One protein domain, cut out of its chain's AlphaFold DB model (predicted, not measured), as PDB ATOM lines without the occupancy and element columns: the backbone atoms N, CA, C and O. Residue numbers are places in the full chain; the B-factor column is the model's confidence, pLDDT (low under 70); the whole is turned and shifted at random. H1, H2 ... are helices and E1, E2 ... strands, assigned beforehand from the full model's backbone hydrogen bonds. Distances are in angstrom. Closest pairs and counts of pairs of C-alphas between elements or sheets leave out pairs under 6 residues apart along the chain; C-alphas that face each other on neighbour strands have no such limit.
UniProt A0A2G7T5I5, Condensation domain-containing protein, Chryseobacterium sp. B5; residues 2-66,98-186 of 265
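Overview. This is residues 2 to 66 and 98 to 186 of the 265 residues of the protein "Condensation domain-containing protein" of Chryseobacterium sp. B5 (UniProt A0A2G7T5I5). A long two-stranded hairpin, E1 and E2, runs through a loose, open model, with H5 packed on it near the end where E1 begins, and H4 and H6 packed on H5. Away from this cluster, H1 reaches out from the hairpin's other end, and H2 and H3 make an arc that turns a corner between them, with residues 45 to 50 of H2 and 54 to 59 of H3 standing free. The printed part has 154 residues, with H1 to H5, then antiparallel E1 and E2, then H6; the class is mostly helix. It is loose, with a radius of gyration of the C-alphas of 20.6 A and spans of 63 by 47 by 26 A.

Along the chain. H1, residues 4 to 20, begins at C-alpha 4 (54.337, 40.009, -50.307) and is 24.8 A long. H2 is residues 40 to 51, H3 54 to 66 and H4 99 to 111. H5, residues 116 to 132, measures 24.2 A. E1, residues 136 to 143, measures 21.7 A, and E2, residues 160 to 167, 22.9 A. H6, residues 174 to 182, ends at C-alpha 182 (37.156, 51.959, -55.988).

Arrangement. The closest C-alphas of H1 and E1, Cys 5 and Ile 143, are 7.1 A apart. H2 and H3 are close but not clearly touching, about perpendicular at 74 degrees; Trp 50 and His 56 have their closest C-alphas, 6.6 A. H3 and E2 are near each other. H4 and H5 touch, at 78 degrees, closest at C-alphas 109 and 116, 5.4 A. H5 and H6 touch at a steep tilt of 63 degrees, opposite ways, closest at C-alphas 122 and 178, 6.4 A. C-alphas 125 and 137, the closest of H5 and E1, are 6.2 A apart. Across the hairpin, N 139 and O 164 are 2.9 A apart, within hydrogen-bond range. Every O i to N i+4 pair is within range in H2 to H6, and 11 of 13 in H1.

Size, cuts and confidence. C-alphas 23 and 171 are farthest apart, 64.4 A. Residues 67 to 97 are not printed; the gap is 36.3 A. The links H1 to H2 and E1 to E2 are long. pLDDT is under 70 at residues 2 to 37, 148 and 184 to 186.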
ATOM      1  N   GLY A   2      58.094  34.147 -52.424       29.97
ATOM      2  CA  GLY A   2      57.498  34.486 -51.131       29.97
ATOM      3  C   GLY A   2      56.310  35.403 -51.388       29.97
ATOM      4  O   GLY A   2      56.441  36.306 -52.205       29.97
ATOM      5  N   SER A   3      55.171  35.186 -50.729       35.94
ATOM      6  CA  SER A   3      54.078  36.162 -50.781       35.94
ATOM      7  C   SER A   3      54.584  37.543 -50.318       35.94
ATOM      8  O   SER A   3      55.513  37.596 -49.501       35.94
ATOM      9  N   PRO A   4      53.974  38.658 -50.760       37.25
ATOM     10  CA  PRO A   4      54.337  40.009 -50.307       37.25
ATOM     11  C   PRO A   4      54.377  40.139 -48.773       37.25
ATOM     12  O   PRO A   4      55.136  40.914 -48.205       37.25
ATOM     13  N   CYS A   5      53.623  39.297 -48.068       35.66
ATOM     14  CA  CYS A   5      53.571  39.254 -46.611       35.66
ATOM     15  C   CYS A   5      54.681  38.390 -45.976       35.66
ATOM     16  O   CYS A   5      55.141  38.705 -44.878       35.66
ATOM     17  N   ARG A   6      55.199  37.367 -46.681       47.22
ATOM     18  CA  ARG A   6      56.480  36.722 -46.321       47.22
ATOM     19  C   ARG A   6      57.649  37.696 -46.490       47.22
ATOM     20  O   ARG A   6      58.639  37.557 -45.777       47.22
ATOM     21  N   PHE A   7      57.543  38.684 -47.386       53.03
ATOM     22  CA  PHE A   7      58.542  39.749 -47.523       53.03
ATOM     23  C   PHE A   7      58.641  40.599 -46.251       53.03
ATOM     24  O   PHE A   7      59.749  40.906 -45.829       53.03
ATOM     25  N   TRP A   8      57.518  40.878 -45.575       57.78
ATOM     26  CA  TRP A   8      57.511  41.635 -44.318       57.78
ATOM     27  C   TRP A   8      58.299  40.925 -43.214       57.78
ATOM     28  O   TRP A   8      59.249  41.487 -42.680       57.78
ATOM     29  N   SER A   9      57.978  39.663 -42.906       59.09
ATOM     30  CA  SER A   9      58.732  38.914 -41.888       59.09
ATOM     31  C   SER A   9      60.191  38.692 -42.289       59.09
ATOM     32  O   SER A   9      61.067  38.761 -41.432       59.09
ATOM     33  N   ARG A  10      60.486  38.516 -43.586       58.75
ATOM     34  CA  ARG A  10      61.870  38.497 -44.095       58.75
ATOM     35  C   ARG A  10      62.579  39.838 -43.906       58.75
ATOM     36  O   ARG A  10      63.772  39.842 -43.622       58.75
ATOM     37  N   SER A  11      61.871  40.953 -44.055       56.44
ATOM     38  CA  SER A  11      62.396  42.296 -43.813       56.44
ATOM     39  C   SER A  11      62.691  42.502 -42.330       56.44
ATOM     40  O   SER A  11      63.805  42.894 -41.999       56.44
ATOM     41  N   CYS A  12      61.764  42.136 -41.435       59.81
ATOM     42  CA  CYS A  12      61.990  42.158 -39.985       59.81
ATOM     43  C   CYS A  12      63.223  41.329 -39.603       59.81
ATOM     44  O   CYS A  12      64.129  41.854 -38.967       59.81
ATOM     45  N   LEU A  13      63.314  40.082 -40.079       63.91
ATOM     46  CA  LEU A  13      64.471  39.212 -39.843       63.91
ATOM     47  C   LEU A  13      65.780  39.827 -40.357       63.91
ATOM     48  O   LEU A  13      66.799  39.773 -39.673       63.91
ATOM     49  N   ARG A  14      65.762  40.443 -41.547       63.97
ATOM     50  CA  ARG A  14      66.942  41.099 -42.129       63.97
ATOM     51  C   ARG A  14      67.370  42.323 -41.313       63.97
ATOM     52  O   ARG A  14      68.571  42.530 -41.148       63.97
ATOM     53  N   CYS A  15      66.423  43.113 -40.810       59.84
ATOM     54  CA  CYS A  15      66.690  44.247 -39.926       59.84
ATOM     55  C   CYS A  15      67.296  43.785 -38.594       59.84
ATOM     56  O   CYS A  15      68.347  44.298 -38.214       59.84
ATOM     57  N   THR A  16      66.709  42.776 -37.940       61.25
ATOM     58  CA  THR A  16      67.227  42.212 -36.681       61.25
ATOM     59  C   THR A  16      68.636  41.653 -36.863       61.25
ATOM     60  O   THR A  16      69.547  42.003 -36.121       61.25
ATOM     61  N   TRP A  17      68.858  40.862 -37.916       63.91
ATOM     62  CA  TRP A  17      70.168  40.275 -38.199       63.91
ATOM     63  C   TRP A  17      71.256  41.332 -38.439       63.91
ATOM     64  O   TRP A  17      72.383  41.185 -37.970       63.91
ATOM     65  N   ARG A  18      70.925  42.426 -39.144       65.69
ATOM     66  CA  ARG A  18      71.853  43.551 -39.353       65.69
ATOM     67  C   ARG A  18      72.154  44.307 -38.062       65.69
ATOM     68  O   ARG A  18      73.280  44.773 -37.909       65.69
ATOM     69  N   ALA A  19      71.179  44.433 -37.166       60.62
ATOM     70  CA  ALA A  19      71.360  45.120 -35.894       60.62
ATOM     71  C   ALA A  19      72.255  44.319 -34.931       60.62
ATOM     72  O   ALA A  19      73.159  44.895 -34.337       60.62
ATOM     73  N   CYS A  20      72.098  42.992 -34.864       63.34
ATOM     74  CA  CYS A  20      72.928  42.121 -34.018       63.34
ATOM     75  C   CYS A  20      74.403  42.030 -34.453       63.34
ATOM     76  O   CYS A  20      75.250  41.663 -33.648       63.34
ATOM     77  N   ARG A  21      74.733  42.333 -35.718       66.69
ATOM     78  CA  ARG A  21      76.108  42.236 -36.254       66.69
ATOM     79  C   ARG A  21      76.933  43.524 -36.165       66.69
ATOM     80  O   ARG A  21      78.084  43.518 -36.594       66.69
ATOM     81  N   ARG A  22      76.376  44.637 -35.677       57.72
ATOM     82  CA  ARG A  22      77.114  45.911 -35.607       57.72
ATOM     83  C   ARG A  22      77.797  46.084 -34.239       57.72
ATOM     84  O   ARG A  22      77.098  45.975 -33.238       57.72
ATOM     85  N   PRO A  23      79.107  46.415 -34.170       53.25
ATOM     86  CA  PRO A  23      79.862  46.433 -32.906       53.25
ATOM     87  C   PRO A  23      79.468  47.500 -31.870       53.25
ATOM     88  O   PRO A  23      79.963  47.450 -30.755       53.25
ATOM     89  N   ARG A  24      78.622  48.475 -32.208       55.56
ATOM     90  CA  ARG A  24      77.941  49.419 -31.298       55.56
ATOM     91  C   ARG A  24      77.086  50.320 -32.182       55.56
ATOM     92  O   ARG A  24      77.602  50.943 -33.109       55.56
ATOM     93  N   LEU A  25      75.778  50.335 -31.962       56.03
ATOM     94  CA  LEU A  25      74.869  51.237 -32.667       56.03
ATOM     95  C   LEU A  25      74.729  52.536 -31.854       56.03
ATOM     96  O   LEU A  25      74.667  52.464 -30.629       56.03
ATOM     97  N   PRO A  26      74.674  53.719 -32.495       54.59
ATOM     98  CA  PRO A  26      74.229  54.942 -31.830       54.59
ATOM     99  C   PRO A  26      72.840  54.717 -31.217       54.59
ATOM    100  O   PRO A  26      72.033  54.007 -31.816       54.59
ATOM    101  N   ARG A  27      72.527  55.352 -30.081       51.69
ATOM    102  CA  ARG A  27      71.278  55.162 -29.303       51.69
ATOM    103  C   ARG A  27      69.981  55.250 -30.139       51.69
ATOM    104  O   ARG A  27      68.986  54.617 -29.817       51.69
ATOM    105  N   ALA A  28      70.004  55.982 -31.258       52.16
ATOM    106  CA  ALA A  28      68.898  56.118 -32.218       52.16
ATOM    107  C   ALA A  28      68.675  54.901 -33.150       52.16
ATOM    108  O   ALA A  28      67.722  54.878 -33.927       52.16
ATOM    109  N   LEU A  29      69.560  53.903 -33.108       51.22
ATOM    110  CA  LEU A  29      69.522  52.671 -33.899       51.22
ATOM    111  C   LEU A  29      69.555  51.423 -33.009       51.22
ATOM    112  O   LEU A  29      69.837  50.340 -33.525       51.22
ATOM    113  N   GLU A  30      69.302  51.543 -31.700       51.22
ATOM    114  CA  GLU A  30      69.260  50.359 -30.845       51.22
ATOM    115  C   GLU A  30      68.284  49.319 -31.416       51.22
ATOM    116  O   GLU A  30      67.183  49.672 -31.865       51.22
ATOM    117  N   PRO A  31      68.699  48.039 -31.481       52.97
ATOM    118  CA  PRO A  31      67.825  46.979 -31.944       52.97
ATOM    119  C   PRO A  31      66.542  47.024 -31.121       52.97
ATOM    120  O   PRO A  31      66.597  47.094 -29.894       52.97
ATOM    121  N   ARG A  32      65.382  46.968 -31.794       57.25
ATOM    122  CA  ARG A  32      64.109  46.754 -31.095       57.25
ATOM    123  C   ARG A  32      64.311  45.592 -30.114       57.25
ATOM    124  O   ARG A  32      64.823  44.560 -30.565       57.25
ATOM    125  N   PRO A  33      63.943  45.756 -28.829       57.56
ATOM    126  CA  PRO A  33      64.195  44.741 -27.823       57.56
ATOM    127  C   PRO A  33      63.625  43.412 -28.311       57.56
ATOM    128  O   PRO A  33      62.488  43.337 -28.789       57.56
ATOM    129  N   TRP A  34      64.482  42.396 -28.290       52.66
ATOM    130  CA  TRP A  34      64.116  41.026 -28.591       52.66
ATOM    131  C   TRP A  34      64.032  40.260 -27.265       52.66
ATOM    132  O   TRP A  34      64.989  40.330 -26.492       52.66
ATOM    133  N   PRO A  35      62.947  39.513 -27.007       57.91
ATOM    134  CA  PRO A  35      61.816  39.271 -27.903       57.91
ATOM    135  C   PRO A  35      60.879  40.490 -28.039       57.91
ATOM    136  O   PRO A  35      60.794  41.309 -27.126       57.91
ATOM    137  N   PRO A  36      60.182  40.639 -29.184       65.50
ATOM    138  CA  PRO A  36      59.184  41.686 -29.359       65.50
ATOM    139  C   PRO A  36      58.083  41.556 -28.295       65.50
ATOM    140  O   PRO A  36      57.778  40.441 -27.877       65.50
ATOM    141  N   PRO A  37      57.414  42.662 -27.922       68.81
ATOM    142  CA  PRO A  37      56.374  42.659 -26.886       68.81
ATOM    143  C   PRO A  37      55.148  41.796 -27.230       68.81
ATOM    144  O   PRO A  37      54.327  41.525 -26.365       68.81
ATOM    145  N   LEU A  38      55.011  41.377 -28.490       76.81
ATOM    146  CA  LEU A  38      54.016  40.419 -28.953       76.81
ATOM    147  C   LEU A  38      54.725  39.325 -29.742       76.81
ATOM    148  O   LEU A  38      55.421  39.614 -30.723       76.81
ATOM    149  N   CYS A  39      54.512  38.071 -29.353       82.44
ATOM    150  CA  CYS A  39      54.953  36.925 -30.130       82.44
ATOM    151  C   CYS A  39      53.824  36.401 -31.033       82.44
ATOM    152  O   CYS A  39      52.658  36.794 -30.943       82.44
ATOM    153  N   TYR A  40      54.165  35.496 -31.952       85.12
ATOM    154  CA  TYR A  40      53.166  34.895 -32.836       85.12
ATOM    155  C   TYR A  40      52.135  34.046 -32.068       85.12
ATOM    156  O   TYR A  40      50.976  33.992 -32.475       85.12
ATOM    157  N   ALA A  41      52.520  33.430 -30.944       86.62
ATOM    158  CA  ALA A  41      51.596  32.665 -30.107       86.62
ATOM    159  C   ALA A  41      50.522  33.568 -29.475       86.62
ATOM    160  O   ALA A  41      49.344  33.210 -29.494       86.62
ATOM    161  N   ASP A  42      50.892  34.773 -29.030       87.19
ATOM    162  CA  ASP A  42      49.939  35.765 -28.511       87.19
ATOM    163  C   ASP A  42      48.941  36.191 -29.586       87.19
ATOM    164  O   ASP A  42      47.739  36.302 -29.332       87.19
ATOM    165  N   TYR A  43      49.435  36.388 -30.813       84.50
ATOM    166  CA  TYR A  43      48.597  36.701 -31.965       84.50
ATOM    167  C   TYR A  43      47.609  35.567 -32.267       84.50
ATOM    168  O   TYR A  43      46.421  35.829 -32.439       84.50
ATOM    169  N   ALA A  44      48.066  34.312 -32.272       87.75
ATOM    170  CA  ALA A  44      47.209  33.150 -32.507       87.75
ATOM    171  C   ALA A  44      46.153  32.973 -31.401       87.75
ATOM    172  O   ALA A  44      44.981  32.722 -31.692       87.75
ATOM    173  N   ALA A  45      46.538  33.157 -30.134       89.56
ATOM    174  CA  ALA A  45      45.621  33.100 -29.000       89.56
ATOM    175  C   ALA A  45      44.567  34.215 -29.067       89.56
ATOM    176  O   ALA A  45      43.381  33.972 -28.836       89.56
ATOM    177  N   TRP A  46      44.978  35.433 -29.431       88.56
ATOM    178  CA  TRP A  46      44.050  36.530 -29.683       88.56
ATOM    179  C   TRP A  46      43.099  36.221 -30.842       88.56
ATOM    180  O   TRP A  46      41.891  36.386 -30.682       88.56
ATOM    181  N   GLN A  47      43.615  35.743 -31.978       86.75
ATOM    182  CA  GLN A  47      42.802  35.424 -33.148       86.75
ATOM    183  C   GLN A  47      41.753  34.361 -32.807       86.75
ATOM    184  O   GLN A  47      40.598  34.500 -33.199       86.75
ATOM    185  N   ARG A  48      42.113  33.356 -31.998       88.94
ATOM    186  CA  ARG A  48      41.170  32.341 -31.509       88.94
ATOM    187  C   ARG A  48      40.031  32.938 -30.692       88.94
ATOM    188  O   ARG A  48      38.882  32.588 -30.931       88.94
ATOM    189  N   ARG A  49      40.326  33.866 -29.776       90.00
ATOM    190  CA  ARG A  49      39.281  34.584 -29.024       90.00
ATOM    191  C   ARG A  49      38.419  35.451 -29.943       90.00
ATOM    192  O   ARG A  49      37.208  35.503 -29.780       90.00
ATOM    193  N   TRP A  50      39.032  36.099 -30.933       87.81
ATOM    194  CA  TRP A  50      38.320  36.938 -31.894       87.81
ATOM    195  C   TRP A  50      37.343  36.145 -32.779       87.81
ATOM    196  O   TRP A  50      36.276  36.669 -33.091       87.81
ATOM    197  N   MET A  51      37.638  34.882 -33.115       87.38
ATOM    198  CA  MET A  51      36.717  34.017 -33.876       87.38
ATOM    199  C   MET A  51      35.365  33.786 -33.173       87.38
ATOM    200  O   MET A  51      34.372  33.516 -33.839       87.38
ATOM    201  N   GLY A  52      35.295  33.933 -31.847       87.94
ATOM    202  CA  GLY A  52      34.037  33.867 -31.090       87.94
ATOM    203  C   GLY A  52      33.312  35.209 -30.934       87.94
ATOM    204  O   GLY A  52      32.310  35.280 -30.232       87.94
ATOM    205  N   SER A  53      33.822  36.297 -31.519       88.38
ATOM    206  CA  SER A  53      33.277  37.642 -31.304       88.38
ATOM    207  C   SER A  53      32.093  37.973 -32.221       88.38
ATOM    208  O   SER A  53      31.996  37.484 -33.347       88.38
ATOM    209  N   ALA A  54      31.238  38.901 -31.780       88.94
ATOM    210  CA  ALA A  54      30.169  39.462 -32.613       88.94
ATOM    211  C   ALA A  54      30.711  40.133 -33.889       88.94
ATOM    212  O   ALA A  54      30.086  40.075 -34.946       88.94
ATOM    213  N   GLU A  55      31.906  40.724 -33.811       85.88
ATOM    214  CA  GLU A  55      32.577  41.318 -34.968       85.88
ATOM    215  C   GLU A  55      32.944  40.261 -36.018       85.88
ATOM    216  O   GLU A  55      32.717  40.482 -37.207       85.88
ATOM    217  N   HIS A  56      33.447  39.097 -35.597       87.81
ATOM    218  CA  HIS A  56      33.700  37.985 -36.514       87.81
ATOM    219  C   HIS A  56      32.403  37.500 -37.175       87.81
ATOM    220  O   HIS A  56      32.358  37.375 -38.398       87.81
ATOM    221  N   ALA A  57      31.326  37.318 -36.403       88.94
ATOM    222  CA  ALA A  57      30.026  36.921 -36.947       88.94
ATOM    223  C   ALA A  57      29.468  37.945 -37.957       88.94
ATOM    224  O   ALA A  57      28.911  37.570 -38.990       88.94
ATOM    225  N   ARG A  58      29.655  39.247 -37.699       89.69
ATOM    226  CA  ARG A  58      29.297  40.322 -38.636       89.69
ATOM    227  C   ARG A  58      30.094  40.227 -39.938       89.69
ATOM    228  O   ARG A  58      29.514  40.341 -41.015       89.69
ATOM    229  N   GLN A  59      31.408  40.029 -39.847       87.19
ATOM    230  CA  GLN A  59      32.272  39.922 -41.025       87.19
ATOM    231  C   GLN A  59      31.994  38.659 -41.839       87.19
ATOM    232  O   GLN A  59      32.008  38.722 -43.065       87.19
ATOM    233  N   LEU A  60      31.724  37.533 -41.176       89.56
ATOM    234  CA  LEU A  60      31.361  36.286 -41.842       89.56
ATOM    235  C   LEU A  60      30.095  36.466 -42.681       89.56
ATOM    236  O   LEU A  60      30.113  36.163 -43.871       89.56
ATOM    237  N   ARG A  61      29.042  37.042 -42.087       91.38
ATOM    238  CA  ARG A  61      27.785  37.342 -42.783       91.38
ATOM    239  C   ARG A  61      28.006  38.257 -43.980       91.38
ATOM    240  O   ARG A  61      27.588  37.937 -45.081       91.38
ATOM    241  N   TYR A  62      28.763  39.338 -43.783       89.00
ATOM    242  CA  TYR A  62      29.123  40.239 -44.874       89.00
ATOM    243  C   TYR A  62      29.762  39.488 -46.052       89.00
ATOM    244  O   TYR A  62      29.372  39.696 -47.195       89.00
ATOM    245  N   TRP A  63      30.724  38.595 -45.804       89.88
ATOM    246  CA  TRP A  63      31.368  37.845 -46.885       89.88
ATOM    247  C   TRP A  63      30.459  36.798 -47.529       89.88
ATOM    248  O   TRP A  63      30.565  36.599 -48.738       89.88
ATOM    249  N   GLN A  64      29.562  36.174 -46.764       90.12
ATOM    250  CA  GLN A  64      28.530  35.288 -47.308       90.12
ATOM    251  C   GLN A  64      27.613  36.053 -48.272       90.12
ATOM    252  O   GLN A  64      27.417  35.607 -49.399       90.12
ATOM    253  N   ASP A  65      27.162  37.248 -47.886       89.75
ATOM    254  CA  ASP A  65      26.303  38.090 -48.725       89.75
ATOM    255  C   ASP A  65      27.032  38.571 -49.992       89.75
ATOM    256  O   ASP A  65      26.467  38.601 -51.084       89.75
ATOM    257  N   GLN A  66      28.314  38.939 -49.877       86.88
ATOM    258  CA  GLN A  66      29.090  39.448 -51.014       86.88
ATOM    259  C   GLN A  66      29.492  38.362 -52.022       86.88
ATOM    260  O   GLN A  66      29.550  38.632 -53.228       86.88
ATOM    261  N   PRO A  98      56.687  50.304 -69.966       96.06
ATOM    262  CA  PRO A  98      57.427  51.507 -70.324       96.06
ATOM    263  C   PRO A  98      57.098  52.677 -69.387       96.06
ATOM    264  O   PRO A  98      55.942  52.867 -68.999       96.06
ATOM    265  N   ASP A  99      58.091  53.512 -69.072       94.50
ATOM    266  CA  ASP A  99      57.941  54.651 -68.149       94.50
ATOM    267  C   ASP A  99      56.824  55.624 -68.562       94.50
ATOM    268  O   ASP A  99      56.171  56.252 -67.724       94.50
ATOM    269  N   THR A 100      56.594  55.774 -69.867       96.62
ATOM    270  CA  THR A 100      55.495  56.573 -70.422       96.62
ATOM    271  C   THR A 100      54.137  56.012 -70.005       96.62
ATOM    272  O   THR A 100      53.320  56.746 -69.448       96.62
ATOM    273  N   LEU A 101      53.931  54.707 -70.185       95.19
ATOM    274  CA  LEU A 101      52.705  54.009 -69.810       95.19
ATOM    275  C   LEU A 101      52.502  54.012 -68.291       95.19
ATOM    276  O   LEU A 101      51.406  54.299 -67.813       95.19
ATOM    277  N   ALA A 102      53.557  53.767 -67.511       94.38
ATOM    278  CA  ALA A 102      53.477  53.804 -66.053       94.38
ATOM    279  C   ALA A 102      53.006  55.180 -65.540       94.38
ATOM    280  O   ALA A 102      52.132  55.261 -64.673       94.38
ATOM    281  N   ARG A 103      53.527  56.277 -66.111       95.19
ATOM    282  CA  ARG A 103      53.080  57.641 -65.778       95.19
ATOM    283  C   ARG A 103      51.619  57.885 -66.152       95.19
ATOM    284  O   ARG A 103      50.899  58.487 -65.356       95.19
ATOM    285  N   GLN A 104      51.175  57.403 -67.310       95.81
ATOM    286  CA  GLN A 104      49.777  57.520 -67.737       95.81
ATOM    287  C   GLN A 104      48.832  56.767 -66.792       95.81
ATOM    288  O   GLN A 104      47.843  57.334 -66.337       95.81
ATOM    289  N   LEU A 105      49.176  55.539 -66.397       94.69
ATOM    290  CA  LEU A 105      48.390  54.764 -65.429       94.69
ATOM    291  C   LEU A 105      48.304  55.462 -64.064       94.69
ATOM    292  O   LEU A 105      47.250  55.477 -63.428       94.69
ATOM    293  N   HIS A 106      49.396  56.091 -63.618       93.88
ATOM    294  CA  HIS A 106      49.381  56.917 -62.413       93.88
ATOM    295  C   HIS A 106      48.479  58.149 -62.544       93.88
ATOM    296  O   HIS A 106      47.827  58.515 -61.566       93.88
ATOM    297  N   ALA A 107      48.440  58.787 -63.714       93.94
ATOM    298  CA  ALA A 107      47.548  59.913 -63.969       93.94
ATOM    299  C   ALA A 107      46.074  59.477 -63.923       93.94
ATOM    300  O   ALA A 107      45.288  60.124 -63.236       93.94
ATOM    301  N   VAL A 108      45.729  58.337 -64.534       92.69
ATOM    302  CA  VAL A 108      44.376  57.749 -64.469       92.69
ATOM    303  C   VAL A 108      43.971  57.457 -63.024       92.69
ATOM    304  O   VAL A 108      42.893  57.860 -62.592       92.69
ATOM    305  N   ALA A 109      44.851  56.821 -62.244       90.69
ATOM    306  CA  ALA A 109      44.578  56.547 -60.833       90.69
ATOM    307  C   ALA A 109      44.276  57.837 -60.050       90.69
ATOM    308  O   ALA A 109      43.331  57.877 -59.268       90.69
ATOM    309  N   ARG A 110      45.047  58.908 -60.286       90.19
ATOM    310  CA  ARG A 110      44.828  60.211 -59.636       90.19
ATOM    311  C   ARG A 110      43.520  60.865 -60.071       90.19
ATOM    312  O   ARG A 110      42.797  61.341 -59.204       90.19
ATOM    313  N   ALA A 111      43.223  60.868 -61.369       90.12
ATOM    314  CA  ALA A 111      42.007  61.466 -61.918       90.12
ATOM    315  C   ALA A 111      40.741  60.811 -61.345       90.12
ATOM    316  O   ALA A 111      39.801  61.506 -60.980       90.12
ATOM    317  N   GLN A 112      40.762  59.487 -61.175       87.12
ATOM    318  CA  GLN A 112      39.647  58.720 -60.613       87.12
ATOM    319  C   GLN A 112      39.663  58.644 -59.069       87.12
ATOM    320  O   GLN A 112      38.828  57.969 -58.470       87.12
ATOM    321  N   GLY A 113      40.626  59.285 -58.393       87.88
ATOM    322  CA  GLY A 113      40.763  59.222 -56.930       87.88
ATOM    323  C   GLY A 113      41.069  57.820 -56.380       87.88
ATOM    324  O   GLY A 113      40.776  57.526 -55.218       87.88
ATOM    325  N   THR A 114      41.648  56.940 -57.198       89.38
ATOM    326  CA  THR A 114      41.934  55.538 -56.868       89.38
ATOM    327  C   THR A 114      43.439  55.286 -56.721       89.38
ATOM    328  O   THR A 114      44.277  56.187 -56.796       89.38
ATOM    329  N   THR A 115      43.815  54.033 -56.456       90.12
ATOM    330  CA  THR A 115      45.225  53.625 -56.397       90.12
ATOM    331  C   THR A 115      45.646  52.980 -57.713       90.12
ATOM    332  O   THR A 115      44.823  52.381 -58.404       90.12
ATOM    333  N   LEU A 116      46.948  53.003 -58.030       91.44
ATOM    334  CA  LEU A 116      47.473  52.242 -59.173       91.44
ATOM    335  C   LEU A 116      47.098  50.752 -59.077       91.44
ATOM    336  O   LEU A 116      46.813  50.118 -60.086       91.44
ATOM    337  N   PHE A 117      47.046  50.208 -57.859       90.38
ATOM    338  CA  PHE A 117      46.591  48.843 -57.618       90.38
ATOM    339  C   PHE A 117      45.158  48.612 -58.123       90.38
ATOM    340  O   PHE A 117      44.925  47.638 -58.830       90.38
ATOM    341  N   THR A 118      44.219  49.515 -57.815       91.06
ATOM    342  CA  THR A 118      42.827  49.442 -58.293       91.06
ATOM    343  C   THR A 118      42.764  49.461 -59.819       91.06
ATOM    344  O   THR A 118      42.050  48.651 -60.409       91.06
ATOM    345  N   VAL A 119      43.553  50.328 -60.462       93.12
ATOM    346  CA  VAL A 119      43.622  50.414 -61.930       93.12
ATOM    347  C   VAL A 119      44.116  49.101 -62.540       93.12
ATOM    348  O   VAL A 119      43.464  48.545 -63.423       93.12
ATOM    349  N   LEU A 120      45.229  48.561 -62.039       94.31
ATOM    350  CA  LEU A 120      45.800  47.309 -62.544       94.31
ATOM    351  C   LEU A 120      44.895  46.100 -62.277       94.31
ATOM    352  O   LEU A 120      44.769  45.232 -63.135       94.31
ATOM    353  N   LEU A 121      44.249  46.047 -61.111       93.81
ATOM    354  CA  LEU A 121      43.290  44.996 -60.780       93.81
ATOM    355  C   LEU A 121      42.081  45.027 -61.719       93.81
ATOM    356  O   LEU A 121      41.668  43.979 -62.206       93.81
ATOM    357  N   THR A 122      41.548  46.217 -61.997       93.94
ATOM    358  CA  THR A 122      40.419  46.396 -62.921       93.94
ATOM    359  C   THR A 122      40.815  45.961 -64.329       93.94
ATOM    360  O   THR A 122      40.103  45.184 -64.961       93.94
ATOM    361  N   GLY A 123      42.003  46.367 -64.796       94.44
ATOM    362  CA  GLY A 123      42.553  45.909 -66.073       94.44
ATOM    363  C   GLY A 123      42.720  44.389 -66.138       94.44
ATOM    364  O   GLY A 123      42.374  43.777 -67.146       94.44
ATOM    365  N   LEU A 124      43.175  43.757 -65.050       94.94
ATOM    366  CA  LEU A 124      43.255  42.300 -64.951       94.94
ATOM    367  C   LEU A 124      41.868  41.649 -65.021       94.94
ATOM    368  O   LEU A 124      41.704  40.675 -65.744       94.94
ATOM    369  N   GLN A 125      40.864  42.168 -64.314       94.94
ATOM    370  CA  GLN A 125      39.501  41.625 -64.357       94.94
ATOM    371  C   GLN A 125      38.895  41.717 -65.762       94.94
ATOM    372  O   GLN A 125      38.323  40.740 -66.239       94.94
ATOM    373  N   ILE A 126      39.092  42.845 -66.452       94.81
ATOM    374  CA  ILE A 126      38.673  43.024 -67.850       94.81
ATOM    375  C   ILE A 126      39.406  42.039 -68.767       94.81
ATOM    376  O   ILE A 126      38.795  41.437 -69.646       94.81
ATOM    377  N   LEU A 127      40.707  41.831 -68.558       95.25
ATOM    378  CA  LEU A 127      41.473  40.849 -69.322       95.25
ATOM    379  C   LEU A 127      40.906  39.434 -69.132       95.25
ATOM    380  O   LEU A 127      40.683  38.728 -70.110       95.25
ATOM    381  N   LEU A 128      40.635  39.033 -67.887       95.44
ATOM    382  CA  LEU A 128      40.060  37.721 -67.579       95.44
ATOM    383  C   LEU A 128      38.657  37.564 -68.171       95.44
ATOM    384  O   LEU A 128      38.360  36.501 -68.711       95.44
ATOM    385  N   TYR A 129      37.832  38.615 -68.140       94.88
ATOM    386  CA  TYR A 129      36.545  38.647 -68.837       94.88
ATOM    387  C   TYR A 129      36.722  38.374 -70.333       94.88
ATOM    388  O   TYR A 129      36.108  37.457 -70.864       94.88
ATOM    389  N   ARG A 130      37.643  39.078 -71.003       93.88
ATOM    390  CA  ARG A 130      37.893  38.892 -72.443       93.88
ATOM    391  C   ARG A 130      38.368  37.487 -72.815       93.88
ATOM    392  O   ARG A 130      38.106  37.048 -73.927       93.88
ATOM    393  N   TYR A 131      39.076  36.799 -71.920       95.38
ATOM    394  CA  TYR A 131      39.540  35.428 -72.162       95.38
ATOM    395  C   TYR A 131      38.515  34.348 -71.810       95.38
ATOM    396  O   TYR A 131      38.576  33.267 -72.388       95.38
ATOM    397  N   SER A 132      37.629  34.605 -70.847       94.56
ATOM    398  CA  SER A 132      36.701  33.597 -70.310       94.56
ATOM    399  C   SER A 132      35.247  33.784 -70.748       94.56
ATOM    400  O   SER A 132      34.465  32.844 -70.665       94.56
ATOM    401  N   GLY A 133      34.858  34.998 -71.145       93.44
ATOM    402  CA  GLY A 133      33.463  35.409 -71.328       93.44
ATOM    403  C   GLY A 133      32.653  35.489 -70.024       93.44
ATOM    404  O   GLY A 133      31.467  35.805 -70.055       93.44
ATOM    405  N   GLN A 134      33.254  35.200 -68.864       94.25
ATOM    406  CA  GLN A 134      32.541  35.138 -67.588       94.25
ATOM    407  C   GLN A 134      32.437  36.521 -66.948       94.25
ATOM    408  O   GLN A 134      33.444  37.185 -66.721       94.25
ATOM    409  N   GLN A 135      31.218  36.931 -66.594       92.88
ATOM    410  CA  GLN A 135      30.963  38.276 -66.074       92.88
ATOM    411  C   GLN A 135      31.341  38.457 -64.594       92.88
ATOM    412  O   GLN A 135      31.720  39.553 -64.190       92.88
ATOM    413  N   ASP A 136      31.249  37.404 -63.773       92.19
ATOM    414  CA  ASP A 136      31.609  37.431 -62.347       92.19
ATOM    415  C   ASP A 136      33.060  36.970 -62.145       92.19
ATOM    416  O   ASP A 136      33.349  35.774 -62.053       92.19
ATOM    417  N   ILE A 137      33.985  37.930 -62.074       92.69
ATOM    418  CA  ILE A 137      35.419  37.677 -61.919       92.69
ATOM    419  C   ILE A 137      35.838  37.857 -60.460       92.69
ATOM    420  O   ILE A 137      35.677  38.922 -59.861       92.69
ATOM    421  N   ARG A 138      36.459  36.826 -59.882       92.31
ATOM    422  CA  ARG A 138      36.896  36.808 -58.478       92.31
ATOM    423  C   ARG A 138      38.404  36.631 -58.393       92.31
ATOM    424  O   ARG A 138      38.941  35.617 -58.829       92.31
ATOM    425  N   VAL A 139      39.090  37.611 -57.807       91.75
ATOM    426  CA  VAL A 139      40.557  37.632 -57.706       91.75
ATOM    427  C   VAL A 139      40.979  37.633 -56.241       91.75
ATOM    428  O   VAL A 139      40.594  38.507 -55.470       91.75
ATOM    429  N   GLY A 140      41.792  36.651 -55.849       90.75
ATOM    430  CA  GLY A 140      42.377  36.585 -54.510       90.75
ATOM    431  C   GLY A 140      43.594  37.499 -54.380       90.75
ATOM    432  O   GLY A 140      44.557  37.369 -55.135       90.75
ATOM    433  N   VAL A 141      43.578  38.391 -53.393       88.44
ATOM    434  CA  VAL A 141      44.641  39.364 -53.135       88.44
ATOM    435  C   VAL A 141      45.205  39.157 -51.730       88.44
ATOM    436  O   VAL A 141      44.453  39.187 -50.752       88.44
ATOM    437  N   PRO A 142      46.526  38.947 -51.583       84.00
ATOM    438  CA  PRO A 142      47.135  38.786 -50.272       84.00
ATOM    439  C   PRO A 142      47.186  40.124 -49.523       84.00
ATOM    440  O   PRO A 142      47.709  41.115 -50.029       84.00
ATOM    441  N   ILE A 143      46.724  40.122 -48.276       80.94
ATOM    442  CA  ILE A 143      46.769  41.247 -47.340       80.94
ATOM    443  C   ILE A 143      47.623  40.893 -46.115       80.94
ATOM    444  O   ILE A 143      47.653  39.752 -45.655       80.94
ATOM    445  N   ALA A 144      48.336  41.881 -45.566       74.25
ATOM    446  CA  ALA A 144      49.321  41.655 -44.502       74.25
ATOM    447  C   ALA A 144      48.725  41.355 -43.121       74.25
ATOM    448  O   ALA A 144      49.442  40.834 -42.274       74.25
ATOM    449  N   ASN A 145      47.454  41.700 -42.893       76.25
ATOM    450  CA  ASN A 145      46.721  41.514 -41.635       76.25
ATOM    451  C   ASN A 145      47.433  42.029 -40.357       76.25
ATOM    452  O   ASN A 145      47.249  41.492 -39.266       76.25
ATOM    453  N   ARG A 146      48.235  43.096 -40.479       76.94
ATOM    454  CA  ARG A 146      48.996  43.731 -39.378       76.94
ATOM    455  C   ARG A 146      48.354  45.027 -38.877       76.94
ATOM    456  O   ARG A 146      49.045  45.974 -38.537       76.94
ATOM    457  N   HIS A 147      47.027  45.083 -38.858       73.06
ATOM    458  CA  HIS A 147      46.281  46.281 -38.458       73.06
ATOM    459  C   HIS A 147      46.291  46.522 -36.937       73.06
ATOM    460  O   HIS A 147      45.945  47.608 -36.482       73.06
ATOM    461  N   ARG A 148      46.674  45.516 -36.138       69.88
ATOM    462  CA  ARG A 148      46.745  45.626 -34.679       69.88
ATOM    463  C   ARG A 148      48.053  46.308 -34.244       69.88
ATOM    464  O   ARG A 148      49.119  45.905 -34.722       69.88
ATOM    465  N   PRO A 149      48.006  47.242 -33.278       72.50
ATOM    466  CA  PRO A 149      49.208  47.768 -32.635       72.50
ATOM    467  C   PRO A 149      50.129  46.641 -32.149       72.50
ATOM    468  O   PRO A 149      49.675  45.658 -31.561       72.50
ATOM    469  N   GLY A 150      51.424  46.758 -32.444       71.19
ATOM    470  CA  GLY A 150      52.439  45.769 -32.074       71.19
ATOM    471  C   GLY A 150      52.546  44.546 -32.999       71.19
ATOM    472  O   GLY A 150      53.554  43.842 -32.948       71.19
ATOM    473  N   ALA A 151      51.601  44.328 -33.924       75.06
ATOM    474  CA  ALA A 151      51.681  43.224 -34.890       75.06
ATOM    475  C   ALA A 151      52.740  43.441 -35.988       75.06
ATOM    476  O   ALA A 151      53.126  42.501 -36.680       75.06
ATOM    477  N   GLU A 152      53.246  44.662 -36.160       76.44
ATOM    478  CA  GLU A 152      54.244  45.026 -37.177       76.44
ATOM    479  C   GLU A 152      55.582  44.296 -37.007       76.44
ATOM    480  O   GLU A 152      56.239  43.975 -37.997       76.44
ATOM    481  N   GLY A 153      55.983  44.048 -35.755       72.75
ATOM    482  CA  GLY A 153      57.255  43.414 -35.400       72.75
ATOM    483  C   GLY A 153      57.216  41.887 -35.379       72.75
ATOM    484  O   GLY A 153      58.262  41.257 -35.240       72.75
ATOM    485  N   ILE A 154      56.033  41.282 -35.528       79.00
ATOM    486  CA  ILE A 154      55.864  39.834 -35.386       79.00
ATOM    487  C   ILE A 154      56.457  39.110 -36.600       79.00
ATOM    488  O   ILE A 154      56.038  39.305 -37.750       79.00
ATOM    489  N   VAL A 155      57.399  38.209 -36.343       79.62
ATOM    490  CA  VAL A 155      57.867  37.231 -37.329       79.62
ATOM    491  C   VAL A 155      56.911  36.036 -37.301       79.62
ATOM    492  O   VAL A 155      56.805  35.358 -36.286       79.62
ATOM    493  N   GLY A 156      56.184  35.793 -38.395       79.50
ATOM    494  CA  GLY A 156      55.188  34.720 -38.468       79.50
ATOM    495  C   GLY A 156      54.341  34.762 -39.742       79.50
ATOM    496  O   GLY A 156      54.525  35.634 -40.598       79.50
ATOM    497  N   LEU A 157      53.397  33.826 -39.874       81.19
ATOM    498  CA  LEU A 157      52.446  33.787 -40.988       81.19
ATOM    499  C   LEU A 157      51.188  34.588 -40.626       81.19
ATOM    500  O   LEU A 157      50.259  34.055 -40.031       81.19
ATOM    501  N   LEU A 158      51.186  35.876 -40.979       81.00
ATOM    502  CA  LEU A 158      50.049  36.786 -40.770       81.00
ATOM    503  C   LEU A 158      49.304  37.116 -42.074       81.00
ATOM    504  O   LEU A 158      48.387  37.923 -42.073       81.00
ATOM    505  N   VAL A 159      49.701  36.528 -43.207       81.31
ATOM    506  CA  VAL A 159      49.026  36.792 -44.484       81.31
ATOM    507  C   VAL A 159      47.595  36.270 -44.446       81.31
ATOM    508  O   VAL A 159      47.369  35.126 -44.062       81.31
ATOM    509  N   ASN A 160      46.655  37.092 -44.896       83.44
ATOM    510  CA  ASN A 160      45.307  36.660 -45.234       83.44
ATOM    511  C   ASN A 160      45.071  36.891 -46.734       83.44
ATOM    512  O   ASN A 160      45.752  37.717 -47.340       83.44
ATOM    513  N   THR A 161      44.131  36.177 -47.337       84.56
ATOM    514  CA  THR A 161      43.746  36.370 -48.739       84.56
ATOM    515  C   THR A 161      42.344  36.952 -48.772       84.56
ATOM    516  O   THR A 161      41.408  36.332 -48.278       84.56
ATOM    517  N   GLN A 162      42.193  38.138 -49.357       88.38
ATOM    518  CA  GLN A 162      40.895  38.765 -49.574       88.38
ATOM    519  C   GLN A 162      40.441  38.517 -51.010       88.38
ATOM    520  O   GLN A 162      41.221  38.699 -51.944       88.38
ATOM    521  N   VAL A 163      39.190  38.102 -51.190       90.00
ATOM    522  CA  VAL A 163      38.604  37.923 -52.521       90.00
ATOM    523  C   VAL A 163      37.995  39.246 -52.963       90.00
ATOM    524  O   VAL A 163      37.119  39.785 -52.291       90.00
ATOM    525  N   LEU A 164      38.469  39.768 -54.089       89.69
ATOM    526  CA  LEU A 164      37.916  40.949 -54.739       89.69
ATOM    527  C   LEU A 164      37.074  40.496 -55.928       89.69
ATOM    528  O   LEU A 164      37.590  39.933 -56.897       89.69
ATOM    529  N   ARG A 165      35.765  40.709 -55.808       90.06
ATOM    530  CA  ARG A 165      34.758  40.385 -56.818       90.06
ATOM    531  C   ARG A 165      34.557  41.588 -57.739       90.06
ATOM    532  O   ARG A 165      34.399  42.703 -57.252       90.06
ATOM    533  N   GLY A 166      34.576  41.365 -59.046       89.69
ATOM    534  CA  GLY A 166      34.295  42.367 -60.070       89.69
ATOM    535  C   GLY A 166      33.288  41.823 -61.074       89.69
ATOM    536  O   GLY A 166      33.409  40.681 -61.505       89.69
ATOM    537  N   GLN A 167      32.298  42.642 -61.429       90.31
ATOM    538  CA  GLN A 167      31.307  42.323 -62.454       90.31
ATOM    539  C   GLN A 167      31.632  43.101 -63.729       90.31
ATOM    540  O   GLN A 167      31.576  44.334 -63.727       90.31
ATOM    541  N   VAL A 168      31.985  42.382 -64.792       92.69
ATOM    542  CA  VAL A 168      32.369  42.934 -66.098       92.69
ATOM    543  C   VAL A 168      31.409  42.397 -67.155       92.69
ATOM    544  O   VAL A 168      31.091  41.217 -67.142       92.69
ATOM    545  N   HIS A 169      30.920  43.253 -68.046       92.06
ATOM    546  CA  HIS A 169      30.006  42.886 -69.130       92.06
ATOM    547  C   HIS A 169      30.244  43.780 -70.345       92.06
ATOM    548  O   HIS A 169      30.902  44.820 -70.240       92.06
ATOM    549  N   ASP A 170      29.691  43.384 -71.488       88.00
ATOM    550  CA  ASP A 170      29.738  44.179 -72.711       88.00
ATOM    551  C   ASP A 170      29.026  45.521 -72.507       88.00
ATOM    552  O   ASP A 170      27.927  45.584 -71.959       88.00
ATOM    553  N   GLY A 171      29.684  46.610 -72.904       86.56
ATOM    554  CA  GLY A 171      29.198  47.977 -72.692       86.56
ATOM    555  C   GLY A 171      29.660  48.633 -71.388       86.56
ATOM    556  O   GLY A 171      29.479  49.837 -71.237       86.56
ATOM    557  N   LEU A 172      30.313  47.898 -70.477       91.06
ATOM    558  CA  LEU A 172      30.904  48.501 -69.284       91.06
ATOM    559  C   LEU A 172      32.083  49.408 -69.658       91.06
ATOM    560  O   LEU A 172      33.099  48.935 -70.177       91.06
ATOM    561  N   THR A 173      31.986  50.700 -69.345       91.19
ATOM    562  CA  THR A 173      33.096  51.630 -69.576       91.19
ATOM    563  C   THR A 173      34.206  51.446 -68.538       91.19
ATOM    564  O   THR A 173      33.981  50.987 -67.412       91.19
ATOM    565  N   LEU A 174      35.435  51.826 -68.899       87.69
ATOM    566  CA  LEU A 174      36.575  51.747 -67.982       87.69
ATOM    567  C   LEU A 174      36.354  52.604 -66.727       87.69
ATOM    568  O   LEU A 174      36.682  52.164 -65.627       87.69
ATOM    569  N   ASP A 175      35.776  53.793 -66.879       89.75
ATOM    570  CA  ASP A 175      35.525  54.700 -65.759       89.75
ATOM    571  C   ASP A 175      34.490  54.123 -64.787       89.75
ATOM    572  O   ASP A 175      34.697  54.152 -63.574       89.75
ATOM    573  N   GLU A 176      33.424  53.497 -65.292       89.88
ATOM    574  CA  GLU A 176      32.452  52.790 -64.452       89.88
ATOM    575  C   GLU A 176      33.074  51.587 -63.740       89.88
ATOM    576  O   GLU A 176      32.811  51.364 -62.554       89.88
ATOM    577  N   ALA A 177      33.913  50.814 -64.436       89.94
ATOM    578  CA  ALA A 177      34.622  49.686 -63.843       89.94
ATOM    579  C   ALA A 177      35.552  50.151 -62.708       89.94
ATOM    580  O   ALA A 177      35.533  49.580 -61.615       89.94
ATOM    581  N   LEU A 178      36.306  51.234 -62.931       90.00
ATOM    582  CA  LEU A 178      37.182  51.841 -61.929       90.00
ATOM    583  C   LEU A 178      36.392  52.408 -60.749       90.00
ATOM    584  O   LEU A 178      36.771  52.173 -59.602       90.00
ATOM    585  N   ALA A 179      35.276  53.091 -61.003       87.75
ATOM    586  CA  ALA A 179      34.409  53.615 -59.957       87.75
ATOM    587  C   ALA A 179      33.834  52.487 -59.089       87.75
ATOM    588  O   ALA A 179      33.815  52.598 -57.864       87.75
ATOM    589  N   ARG A 180      33.415  51.366 -59.696       86.69
ATOM    590  CA  ARG A 180      32.938  50.177 -58.967       86.69
ATOM    591  C   ARG A 180      34.048  49.525 -58.149       86.69
ATOM    592  O   ARG A 180      33.822  49.225 -56.980       86.69
ATOM    593  N   ALA A 181      35.242  49.363 -58.716       84.31
ATOM    594  CA  ALA A 181      36.390  48.777 -58.024       84.31
ATOM    595  C   ALA A 181      36.949  49.672 -56.900       84.31
ATOM    596  O   ALA A 181      37.574  49.180 -55.960       84.31
ATOM    597  N   ALA A 182      36.736  50.986 -56.989       78.94
ATOM    598  CA  ALA A 182      37.156  51.959 -55.988       78.94
ATOM    599  C   ALA A 182      36.188  52.099 -54.810       78.94
ATOM    600  O   ALA A 182      36.575  52.654 -53.775       78.94
ATOM    601  N   ARG A 183      34.940  51.624 -54.947       70.12
ATOM    602  CA  ARG A 183      33.967  51.687 -53.856       70.12
ATOM    603  C   ARG A 183      34.534  50.960 -52.638       70.12
ATOM    604  O   ARG A 183      34.934  49.800 -52.751       70.12
ATOM    605  N   PRO A 184      34.565  51.614 -51.465       56.69
ATOM    606  CA  PRO A 184      34.878  50.925 -50.229       56.69
ATOM    607  C   PRO A 184      33.911  49.751 -50.088       56.69
ATOM    608  O   PRO A 184      32.696  49.944 -50.130       56.69
ATOM    609  N   SER A 185      34.436  48.537 -49.943       51.75
ATOM    610  CA  SER A 185      33.636  47.389 -49.538       51.75
ATOM    611  C   SER A 185      32.887  47.778 -48.260       51.75
ATOM    612  O   SER A 185      33.500  48.104 -47.245       51.75
ATOM    613  N   ALA A 186      31.553  47.826 -48.340       39.44
ATOM    614  CA  ALA A 186      30.681  48.385 -47.301       39.44
ATOM    615  C   ALA A 186      30.810  47.677 -45.936       39.44
ATOM    616  O   ALA A 186      30.416  48.216 -44.905       39.44
TER     617      ALA A 186